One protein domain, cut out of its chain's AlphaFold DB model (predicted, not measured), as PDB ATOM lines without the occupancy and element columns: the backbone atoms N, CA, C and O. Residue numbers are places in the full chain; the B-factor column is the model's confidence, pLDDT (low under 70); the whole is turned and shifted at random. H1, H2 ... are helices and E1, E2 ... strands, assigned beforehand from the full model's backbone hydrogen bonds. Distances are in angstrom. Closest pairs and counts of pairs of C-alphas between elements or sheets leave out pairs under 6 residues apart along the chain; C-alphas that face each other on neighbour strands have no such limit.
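Overview. This is residues 6 to 82 of the 83 residues of an uncharacterized protein of Bacillus glycinifermentans (UniProt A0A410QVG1). A meander sheet of four antiparallel strands has one long helix, H1, lying along one of its faces, with the other face bare, which gives two layers. H2 and H3 are short helices at the end of the sheet away from residue 6, H2 by the E1 side and H3 by the E4 side, and the long link from E3 to E4 loops out toward the end where H1 begins. The printed part has 77 residues, with three named helices and four named strands in the order H1 H2 E1 E2 E3 E4 H3, and the sheet order is E1 - E2 - E3 - E4. The class is mixed, helices and strands; the whole is compact, with a radius of gyration of the C-alphas of 13.2 A and spans of 37 by 27 by 26 A.

Arrangement. H1, residues 6 to 25, is on the sheet formed by E1, residues 37 to 41, E2, residues 47 to 51, E3, residues 54 to 60, and E4, residues 72 to 75. Its height over the sheet is 9.7 A. It lies over E3 and only just over E2, on which 3 of its C-alphas fall, and runs along the strands, at 13 degrees to E3 on the local plane. The closest C-alphas of H1 and E3 are those of Ala 22 and Val 56, 7.3 A apart. H2, residues 30 to 36, is close to H1 but not clearly touching, the closest C-alphas being Phe 23 and Ile 33 at 7.4 A, and the two are about perpendicular at 77 degrees. H2 only grazes the sheet with its residues 31 to 36. The hairpin E1 and E2 has N 38 and O 50 at 2.9 A, within hydrogen-bond range. The hairpin E2 and E3 has N 49 and O 57 at 2.8 A, and the hairpin E3 and E4 has N 60 and O 72 at 2.8 A. H3, residues 77 to 80, only grazes the sheet; the closest C-alphas of H3 and E3 are Tyr 77 and Val 56, 5.1 A apart. Every O i to N i+4 pair is within hydrogen-bond range in H2, 13 of 16 are in H1, and H3 is too short for such a pair.

Along the chain. H1 begins at C-alpha 6, (121.359, -36.349, -52.832), and measures 29.2 A. H2 measures 10.1 A. E1 measures 13.5 A from C-alpha 37, (118.132, -7.084, -57.297); E2 measures 13.2 A, E3 16.9 A and E4 9.7 A. H3, 5.4 A long, ends at C-alpha 80, (100.769, -9.325, -60.295).

Size, cuts and confidence. The C-alphas farthest apart are those of Asp 31 and Gly 67, 38.4 A. The printed part has no cut. The link E3 to E4, 11 residues, is long; the other links are tight. The sheet is only just strongly twisted, its C-alphas lying up to 4.2 A off the best plane. Mean pLDDT of the printed part is 77.1, and residues 6 to 12, 62 to 71 and 79 to 82 are under 70.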
ATOM      1  N   HIS A   6     122.286 -36.717 -51.753       46.09
ATOM      2  CA  HIS A   6     121.359 -36.349 -52.832       46.09
ATOM      3  C   HIS A   6     120.218 -35.402 -52.410       46.09
ATOM      4  O   HIS A   6     119.715 -34.648 -53.236       46.09
ATOM      5  N   GLY A   7     119.846 -35.346 -51.126       47.38
ATOM      6  CA  GLY A   7     118.725 -34.505 -50.672       47.38
ATOM      7  C   GLY A   7     119.015 -32.997 -50.616       47.38
ATOM      8  O   GLY A   7     118.089 -32.194 -50.601       47.38
ATOM      9  N   ARG A   8     120.292 -32.591 -50.574       49.41
ATOM     10  CA  ARG A   8     120.692 -31.180 -50.388       49.41
ATOM     11  C   ARG A   8     121.005 -30.460 -51.703       49.41
ATOM     12  O   ARG A   8     120.893 -29.239 -51.761       49.41
ATOM     13  N   LEU A   9     121.396 -31.212 -52.733       52.19
ATOM     14  CA  LEU A   9     121.648 -30.700 -54.085       52.19
ATOM     15  C   LEU A   9     120.345 -30.346 -54.807       52.19
ATOM     16  O   LEU A   9     120.280 -29.306 -55.455       52.19
ATOM     17  N   ASP A  10     119.299 -31.151 -54.616       62.91
ATOM     18  CA  ASP A  10     118.006 -30.963 -55.280       62.91
ATOM     19  C   ASP A  10     117.339 -29.640 -54.880       62.91
ATOM     20  O   ASP A  10     116.954 -28.842 -55.726       62.91
ATOM     21  N   THR A  11     117.333 -29.318 -53.581       64.81
ATOM     22  CA  THR A  11     116.782 -28.046 -53.092       64.81
ATOM     23  C   THR A  11     117.566 -26.836 -53.590       64.81
ATOM     24  O   THR A  11     116.974 -25.805 -53.898       64.81
ATOM     25  N   LYS A  12     118.899 -26.935 -53.655       69.06
ATOM     26  CA  LYS A  12     119.739 -25.821 -54.100       69.06
ATOM     27  C   LYS A  12     119.503 -25.520 -55.579       69.06
ATOM     28  O   LYS A  12     119.284 -24.365 -55.913       69.06
ATOM     29  N   ASN A  13     119.468 -26.556 -56.419       76.19
ATOM     30  CA  ASN A  13     119.172 -26.424 -57.847       76.19
ATOM     31  C   ASN A  13     117.736 -25.954 -58.100       76.19
ATOM     32  O   ASN A  13     117.507 -25.141 -58.991       76.19
ATOM     33  N   PHE A  14     116.781 -26.432 -57.298       77.06
ATOM     34  CA  PHE A  14     115.395 -25.978 -57.347       77.06
ATOM     35  C   PHE A  14     115.290 -24.480 -57.052       77.06
ATOM     36  O   PHE A  14     114.705 -23.749 -57.835       77.06
ATOM     37  N   ILE A  15     115.913 -24.000 -55.973       78.69
ATOM     38  CA  ILE A  15     115.926 -22.570 -55.627       78.69
ATOM     39  C   ILE A  15     116.609 -21.727 -56.713       78.69
ATOM     40  O   ILE A  15     116.100 -20.665 -57.063       78.69
ATOM     41  N   ASP A  16     117.736 -22.194 -57.251       83.69
ATOM     42  CA  ASP A  16     118.476 -21.483 -58.299       83.69
ATOM     43  C   ASP A  16     117.627 -21.318 -59.572       83.69
ATOM     44  O   ASP A  16     117.487 -20.210 -60.086       83.69
ATOM     45  N   SER A  17     116.930 -22.386 -59.981       86.00
ATOM     46  CA  SER A  17     116.003 -22.362 -61.125       86.00
ATOM     47  C   SER A  17     114.867 -21.351 -60.936       86.00
ATOM     48  O   SER A  17     114.392 -20.741 -61.893       86.00
ATOM     49  N   GLU A  18     114.415 -21.154 -59.699       85.56
ATOM     50  CA  GLU A  18     113.331 -20.224 -59.375       85.56
ATOM     51  C   GLU A  18     113.798 -18.767 -59.438       85.56
ATOM     52  O   GLU A  18     113.045 -17.900 -59.891       85.56
ATOM     53  N   TYR A  19     115.050 -18.501 -59.052       84.75
ATOM     54  CA  TYR A  19     115.684 -17.203 -59.264       84.75
ATOM     55  C   TYR A  19     115.881 -16.903 -60.746       84.75
ATOM     56  O   TYR A  19     115.489 -15.827 -61.196       84.75
ATOM     57  N   GLU A  20     116.404 -17.856 -61.519       86.94
ATOM     58  CA  GLU A  20     116.531 -17.701 -62.972       86.94
ATOM     59  C   GLU A  20     115.179 -17.408 -63.631       86.94
ATOM     60  O   GLU A  20     115.084 -16.528 -64.489       86.94
ATOM     61  N   ASN A  21     114.116 -18.096 -63.203       87.25
ATOM     62  CA  ASN A  21     112.778 -17.865 -63.738       87.25
ATOM     63  C   ASN A  21     112.261 -16.456 -63.403       87.25
ATOM     64  O   ASN A  21     111.726 -15.780 -64.280       87.25
ATOM     65  N   ALA A  22     112.481 -15.977 -62.172       85.62
ATOM     66  CA  ALA A  22     112.144 -14.608 -61.788       85.62
ATOM     67  C   ALA A  22     112.917 -13.587 -62.641       85.62
ATOM     68  O   ALA A  22     112.313 -12.717 -63.263       85.62
ATOM     69  N   PHE A  23     114.240 -13.720 -62.763       87.69
ATOM     70  CA  PHE A  23     115.047 -12.799 -63.570       87.69
ATOM     71  C   PHE A  23     114.627 -12.787 -65.039       87.69
ATOM     72  O   PHE A  23     114.545 -11.722 -65.652       87.69
ATOM     73  N   ARG A  24     114.302 -13.958 -65.592       86.94
ATOM     74  CA  ARG A  24     113.800 -14.089 -66.959       86.94
ATOM     75  C   ARG A  24     112.421 -13.456 -67.135       86.94
ATOM     76  O   ARG A  24     112.183 -12.856 -68.179       86.94
ATOM     77  N   HIS A  25     111.540 -13.549 -66.139       86.12
ATOM     78  CA  HIS A  25     110.225 -12.904 -66.164       86.12
ATOM     79  C   HIS A  25     110.341 -11.375 -66.237       86.12
ATOM     80  O   HIS A  25     109.692 -10.745 -67.066       86.12
ATOM     81  N   PHE A  26     111.241 -10.789 -65.444       83.88
ATOM     82  CA  PHE A  26     111.533  -9.350 -65.469       83.88
ATOM     83  C   PHE A  26     112.510  -8.934 -66.582       83.88
ATOM     84  O   PHE A  26     112.888  -7.766 -66.667       83.88
ATOM     85  N   ASN A  27     112.918  -9.879 -67.440       88.12
ATOM     86  CA  ASN A  27     113.871  -9.683 -68.532       88.12
ATOM     87  C   ASN A  27     115.169  -8.976 -68.083       88.12
ATOM     88  O   ASN A  27     115.702  -8.118 -68.791       88.12
ATOM     89  N   LEU A  28     115.659  -9.318 -66.886       85.69
ATOM     90  CA  LEU A  28     116.859  -8.720 -66.310       85.69
ATOM     91  C   LEU A  28     118.120  -9.321 -66.933       85.69
ATOM     92  O   LEU A  28     118.261 -10.539 -67.054       85.69
ATOM     93  N   THR A  29     119.071  -8.461 -67.284       88.50
ATOM     94  CA  THR A  29     120.423  -8.881 -67.666       88.50
ATOM     95  C   THR A  29     121.297  -9.128 -66.432       88.50
ATOM     96  O   THR A  29     120.946  -8.748 -65.320       88.50
ATOM     97  N   ALA A  30     122.480  -9.723 -66.603       85.50
ATOM     98  CA  ALA A  30     123.420  -9.925 -65.494       85.50
ATOM     99  C   ALA A  30     123.829  -8.611 -64.789       85.50
ATOM    100  O   ALA A  30     124.064  -8.606 -63.580       85.50
ATOM    101  N   ASP A  31     123.891  -7.503 -65.537       88.31
ATOM    102  CA  ASP A  31     124.168  -6.168 -64.995       88.31
ATOM    103  C   ASP A  31     122.960  -5.616 -64.221       88.31
ATOM    104  O   ASP A  31     123.118  -5.118 -63.105       88.31
ATOM    105  N   ASP A  32     121.747  -5.793 -64.759       86.94
ATOM    106  CA  ASP A  32     120.506  -5.444 -64.062       86.94
ATOM    107  C   ASP A  32     120.346  -6.234 -62.767       86.94
ATOM    108  O   ASP A  32     119.965  -5.662 -61.753       86.94
ATOM    109  N   ILE A  33     120.667  -7.530 -62.770       87.38
ATOM    110  CA  ILE A  33     120.577  -8.370 -61.577       87.38
ATOM    111  C   ILE A  33     121.427  -7.755 -60.459       87.38
ATOM    112  O   ILE A  33     120.918  -7.527 -59.368       87.38
ATOM    113  N   GLN A  34     122.684  -7.386 -60.717       85.69
ATOM    114  CA  GLN A  34     123.525  -6.777 -59.678       85.69
ATOM    115  C   GLN A  34     123.045  -5.403 -59.198       85.69
ATOM    116  O   GLN A  34     123.307  -5.044 -58.053       85.69
ATOM    117  N   LYS A  35     122.386  -4.619 -60.057       88.00
ATOM    118  CA  LYS A  35     121.995  -3.234 -59.741       88.00
ATOM    119  C   LYS A  35     120.589  -3.105 -59.170       88.00
ATOM    120  O   LYS A  35     120.342  -2.216 -58.363       88.00
ATOM    121  N   ARG A  36     119.671  -3.953 -59.630       88.19
ATOM    122  CA  ARG A  36     118.230  -3.870 -59.364       88.19
ATOM    123  C   ARG A  36     117.760  -4.941 -58.400       88.19
ATOM    124  O   ARG A  36     116.716  -4.757 -57.784       88.19
ATOM    125  N   THR A  37     118.504  -6.039 -58.251       88.94
ATOM    126  CA  THR A  37     118.132  -7.084 -57.297       88.94
ATOM    127  C   THR A  37     118.772  -6.848 -55.936       88.94
ATOM    128  O   THR A  37     119.879  -6.325 -55.811       88.94
ATOM    129  N   SER A  38     118.069  -7.230 -54.880       90.12
ATOM    130  CA  SER A  38     118.602  -7.266 -53.523       90.12
ATOM    131  C   SER A  38     118.005  -8.438 -52.768       90.12
ATOM    132  O   SER A  38     116.856  -8.810 -52.981       90.12
ATOM    133  N   PHE A  39     118.785  -9.029 -51.871       88.31
ATOM    134  CA  PHE A  39     118.318 -10.123 -51.028       88.31
ATOM    135  C   PHE A  39     118.051  -9.594 -49.623       88.31
ATOM    136  O   PHE A  39     118.936  -9.008 -49.003       88.31
ATOM    137  N   ALA A  40     116.841  -9.818 -49.124       88.38
ATOM    138  CA  ALA A  40     116.466  -9.546 -47.745       88.38
ATOM    139  C   ALA A  40     116.270 -10.869 -46.996       88.38
ATOM    140  O   ALA A  40     115.727 -11.825 -47.550       88.38
ATOM    141  N   GLU A  41     116.704 -10.938 -45.738       87.31
ATOM    142  CA  GLU A  41     116.381 -12.051 -44.843       87.31
ATOM    143  C   GLU A  41     115.475 -11.546 -43.716       87.31
ATOM    144  O   GLU A  41     115.736 -10.508 -43.112       87.31
ATOM    145  N   ASP A  42     114.391 -12.272 -43.465       82.88
ATOM    146  CA  ASP A  42     113.432 -11.983 -42.397       82.88
ATOM    147  C   ASP A  42     113.883 -12.604 -41.061       82.88
ATOM    148  O   ASP A  42     114.651 -13.566 -41.053       82.88
ATOM    149  N   GLU A  43     113.338 -12.153 -39.922       81.75
ATOM    150  CA  GLU A  43     113.650 -12.693 -38.580       81.75
ATOM    151  C   GLU A  43     113.423 -14.213 -38.460       81.75
ATOM    152  O   GLU A  43     113.986 -14.894 -37.603       81.75
ATOM    153  N   ASN A  44     112.601 -14.775 -39.347       78.50
ATOM    154  CA  ASN A  44     112.346 -16.208 -39.445       78.50
ATOM    155  C   ASN A  44     113.395 -16.987 -40.265       78.50
ATOM    156  O   ASN A  44     113.235 -18.194 -40.465       78.50
ATOM    157  N   GLY A  45     114.430 -16.316 -40.776       78.69
ATOM    158  CA  GLY A  45     115.426 -16.862 -41.697       78.69
ATOM    159  C   GLY A  45     114.900 -17.071 -43.120       78.69
ATOM    160  O   GLY A  45     115.529 -17.787 -43.899       78.69
ATOM    161  N   ASN A  46     113.735 -16.513 -43.461       86.50
ATOM    162  CA  ASN A  46     113.184 -16.583 -44.816       86.50
ATOM    163  C   ASN A  46     113.937 -15.612 -45.721       86.50
ATOM    164  O   ASN A  46     114.185 -14.484 -45.311       86.50
ATOM    165  N   GLN A  47     114.246 -16.022 -46.947       87.56
ATOM    166  CA  GLN A  47     114.992 -15.203 -47.895       87.56
ATOM    167  C   GLN A  47     114.040 -14.635 -48.947       87.56
ATOM    168  O   GLN A  47     113.375 -15.397 -49.643       87.56
ATOM    169  N   ALA A  48     113.973 -13.317 -49.078       89.31
ATOM    170  CA  ALA A  48     113.207 -12.621 -50.101       89.31
ATOM    171  C   ALA A  48     114.151 -12.040 -51.161       89.31
ATOM    172  O   ALA A  48     115.118 -11.353 -50.836       89.31
ATOM    173  N   LEU A  49     113.869 -12.327 -52.429       90.00
ATOM    174  CA  LEU A  49     114.442 -11.627 -53.568       90.00
ATOM    175  C   LEU A  49     113.590 -10.392 -53.844       90.00
ATOM    176  O   LEU A  49     112.390 -10.497 -54.106       90.00
ATOM    177  N   MET A  50     114.247  -9.245 -53.800       90.25
ATOM    178  CA  MET A  50     113.706  -7.942 -54.142       90.25
ATOM    179  C   MET A  50     114.212  -7.559 -55.531       90.25
ATOM    180  O   MET A  50     115.398  -7.743 -55.805       90.25
ATOM    181  N   ILE A  51     113.353  -7.013 -56.385       89.69
ATOM    182  CA  ILE A  51     113.708  -6.412 -57.678       89.69
ATOM    183  C   ILE A  51     113.111  -5.006 -57.691       89.69
ATOM    184  O   ILE A  51     111.939  -4.847 -57.378       89.69
ATOM    185  N   ASP A  52     113.927  -3.985 -57.962       88.00
ATOM    186  CA  ASP A  52     113.519  -2.565 -57.954       88.00
ATOM    187  C   ASP A  52     112.865  -2.092 -56.642       88.00
ATOM    188  O   ASP A  52     112.111  -1.124 -56.608       88.00
ATOM    189  N   GLY A  53     113.197  -2.751 -55.528       84.88
ATOM    190  CA  GLY A  53     112.633  -2.444 -54.214       84.88
ATOM    191  C   GLY A  53     111.334  -3.184 -53.887       84.88
ATOM    192  O   GLY A  53     110.828  -3.011 -52.780       84.88
ATOM    193  N   GLU A  54     110.842  -4.051 -54.775       86.81
ATOM    194  CA  GLU A  54     109.636  -4.853 -54.555       86.81
ATOM    195  C   GLU A  54     109.963  -6.342 -54.360       86.81
ATOM    196  O   GLU A  54     110.838  -6.883 -55.044       86.81
ATOM    197  N   PRO A  55     109.298  -7.038 -53.419       87.62
ATOM    198  CA  PRO A  55     109.522  -8.458 -53.190       87.62
ATOM    199  C   PRO A  55     108.896  -9.283 -54.315       87.62
ATOM    200  O   PRO A  55     107.679  -9.403 -54.408       87.62
ATOM    201  N   VAL A  56     109.726  -9.932 -55.128       88.38
ATOM    202  CA  VAL A  56     109.251 -10.756 -56.251       88.38
ATOM    203  C   VAL A  56     109.173 -12.235 -55.901       88.38
ATOM    204  O   VAL A  56     108.345 -12.967 -56.444       88.38
ATOM    205  N   LEU A  57     110.030 -12.711 -54.996       89.12
ATOM    206  CA  LEU A  57     110.115 -14.127 -54.657       89.12
ATOM    207  C   LEU A  57     110.526 -14.310 -53.201       89.12
ATOM    208  O   LEU A  57     111.520 -13.746 -52.760       89.12
ATOM    209  N   ILE A  58     109.783 -15.124 -52.453       88.25
ATOM    210  CA  ILE A  58     110.052 -15.398 -51.037       88.25
ATOM    211  C   ILE A  58     110.293 -16.890 -50.837       88.25
ATOM    212  O   ILE A  58     109.400 -17.718 -51.008       88.25
ATOM    213  N   ILE A  59     111.494 -17.231 -50.389       85.94
ATOM    214  CA  ILE A  59     111.896 -18.575 -49.995       85.94
ATOM    215  C   ILE A  59     111.711 -18.714 -48.494       85.94
ATOM    216  O   ILE A  59     112.463 -18.164 -47.684       85.94
ATOM    217  N   ARG A  60     110.704 -19.489 -48.107       83.06
ATOM    218  CA  ARG A  60     110.414 -19.756 -46.704       83.06
ATOM    219  C   ARG A  60     111.237 -20.945 -46.234       83.06
ATOM    220  O   ARG A  60     111.029 -22.074 -46.698       83.06
ATOM    221  N   LYS A  61     112.148 -20.699 -45.287       73.56
ATOM    222  CA  LYS A  61     112.901 -21.779 -44.650       73.56
ATOM    223  C   LYS A  61     111.942 -22.599 -43.777       73.56
ATOM    224  O   LYS A  61     111.143 -22.041 -43.020       73.56
ATOM    225  N   PRO A  62     111.980 -23.935 -43.867       67.12
ATOM    226  CA  PRO A  62     111.130 -24.776 -43.042       67.12
ATOM    227  C   PRO A  62     111.579 -24.702 -41.573       67.12
ATOM    228  O   PRO A  62     112.718 -25.022 -41.244       67.12
ATOM    229  N   LYS A  63     110.665 -24.302 -40.680       61.56
ATOM    230  CA  LYS A  63     110.947 -24.091 -39.247       61.56
ATOM    231  C   LYS A  63     111.210 -25.375 -38.434       61.56
ATOM    232  O   LYS A  63     111.640 -25.249 -37.295       61.56
ATOM    233  N   TYR A  64     110.974 -26.587 -38.964       52.44
ATOM    234  CA  TYR A  64     111.139 -27.842 -38.202       52.44
ATOM    235  C   TYR A  64     111.622 -29.066 -39.018       52.44
ATOM    236  O   TYR A  64     110.979 -29.499 -39.971       52.44
ATOM    237  N   SER A  65     112.686 -29.678 -38.481       50.97
ATOM    238  CA  SER A  65     113.125 -31.089 -38.509       50.97
ATOM    239  C   SER A  65     113.704 -31.774 -39.776       50.97
ATOM    240  O   SER A  65     113.198 -31.623 -40.889       50.97
ATOM    241  N   PRO A  66     114.730 -32.642 -39.583       48.62
ATOM    242  CA  PRO A  66     115.703 -33.110 -40.589       48.62
ATOM    243  C   PRO A  66     115.215 -34.180 -41.590       48.62
ATOM    244  O   PRO A  66     116.036 -34.874 -42.178       48.62
ATOM    245  N   GLY A  67     113.903 -34.343 -41.805       50.56
ATOM    246  CA  GLY A  67     113.387 -35.442 -42.647       50.56
ATOM    247  C   GLY A  67     112.198 -35.139 -43.561       50.56
ATOM    248  O   GLY A  67     111.935 -35.924 -44.466       50.56
ATOM    249  N   LYS A  68     111.461 -34.036 -43.350       49.91
ATOM    250  CA  LYS A  68     110.267 -33.672 -44.154       49.91
ATOM    251  C   LYS A  68     110.091 -32.157 -44.331       49.91
ATOM    252  O   LYS A  68     108.987 -31.656 -44.532       49.91
ATOM    253  N   ALA A  69     111.185 -31.417 -44.223       58.94
ATOM    254  CA  ALA A  69     111.204 -29.973 -44.375       58.94
ATOM    255  C   ALA A  69     111.036 -29.610 -45.865       58.94
ATOM    256  O   ALA A  69     111.998 -29.615 -46.627       58.94
ATOM    257  N   THR A  70     109.797 -29.343 -46.290       62.03
ATOM    258  CA  THR A  70     109.505 -28.896 -47.663       62.03
ATOM    259  C   THR A  70     109.749 -27.395 -47.743       62.03
ATOM    260  O   THR A  70     109.076 -26.619 -47.059       62.03
ATOM    261  N   TRP A  71     110.729 -26.993 -48.545       69.62
ATOM    262  CA  TRP A  71     110.984 -25.592 -48.853       69.62
ATOM    263  C   TRP A  71     109.784 -25.041 -49.614       69.62
ATOM    264  O   TRP A  71     109.323 -25.654 -50.575       69.62
ATOM    265  N   LYS A  72     109.238 -23.917 -49.150       77.50
ATOM    266  CA  LYS A  72     108.131 -23.243 -49.833       77.50
ATOM    267  C   LYS A  72     108.669 -22.011 -50.530       77.50
ATOM    268  O   LYS A  72     109.346 -21.204 -49.894       77.50
ATOM    269  N   ILE A  73     108.338 -21.876 -51.805       81.00
ATOM    270  CA  ILE A  73     108.683 -20.713 -52.614       81.00
ATOM    271  C   ILE A  73     107.382 -20.016 -52.975       81.00
ATOM    272  O   ILE A  73     106.472 -20.617 -53.539       81.00
ATOM    273  N   ASP A  74     107.287 -18.763 -52.562       83.38
ATOM    274  CA  ASP A  74     106.191 -17.866 -52.877       83.38
ATOM    275  C   ASP A  74     106.644 -16.990 -54.045       83.38
ATOM    276  O   ASP A  74     107.538 -16.158 -53.884       83.38
ATOM    277  N   ARG A  75     106.069 -17.211 -55.228       85.56
ATOM    278  CA  ARG A  75     106.307 -16.381 -56.412       85.56
ATOM    279  C   ARG A  75     105.281 -15.257 -56.400       85.56
ATOM    280  O   ARG A  75     104.089 -15.505 -56.584       85.56
ATOM    281  N   LEU A  76     105.730 -14.045 -56.108       82.31
ATOM    282  CA  LEU A  76     104.859 -12.875 -56.007       82.31
ATOM    283  C   LEU A  76     104.648 -12.227 -57.378       82.31
ATOM    284  O   LEU A  76     103.526 -11.840 -57.685       82.31
ATOM    285  N   TYR A  77     105.661 -12.265 -58.247       76.00
ATOM    286  CA  TYR A  77     105.574 -11.737 -59.614       76.00
ATOM    287  C   TYR A  77     104.504 -12.418 -60.488       76.00
ATOM    288  O   TYR A  77     103.896 -11.773 -61.333       76.00
ATOM    289  N   GLU A  78     104.215 -13.708 -60.271       70.12
ATOM    290  CA  GLU A  78     103.140 -14.400 -61.006       70.12
ATOM    291  C   GLU A  78     101.737 -13.946 -60.572       70.12
ATOM    292  O   GLU A  78     100.778 -14.138 -61.315       70.12
ATOM    293  N   ARG A  79     101.593 -13.358 -59.376       60.31
ATOM    294  CA  ARG A  79     100.296 -12.864 -58.890       60.31
ATOM    295  C   ARG A  79      99.957 -11.488 -59.450       60.31
ATOM    296  O   ARG A  79      98.781 -11.204 -59.628       60.31
ATOM    297  N   GLU A  80     100.963 -10.667 -59.733       52.28
ATOM    298  CA  GLU A  80     100.769  -9.325 -60.295       52.28
ATOM    299  C   GLU A  80     100.480  -9.350 -61.799       52.28
ATOM    300  O   GLU A  80      99.759  -8.500 -62.304       52.28
ATOM    301  N   ALA A  81     100.950 -10.372 -62.520       52.56
ATOM    302  CA  ALA A  81     100.656 -10.541 -63.945       52.56
ATOM    303  C   ALA A  81      99.209 -11.000 -64.249       52.56
ATOM    304  O   ALA A  81      98.863 -11.183 -65.416       52.56
ATOM    305  N   ALA A  82      98.387 -11.244 -63.222       52.16
ATOM    306  CA  ALA A  82      97.022 -11.758 -63.351       52.16
ATOM    307  C   ALA A  82      95.920 -10.684 -63.217       52.16
ATOM    308  O   ALA A  82      94.746 -11.059 -63.175       52.16
TER     309      ALA A  82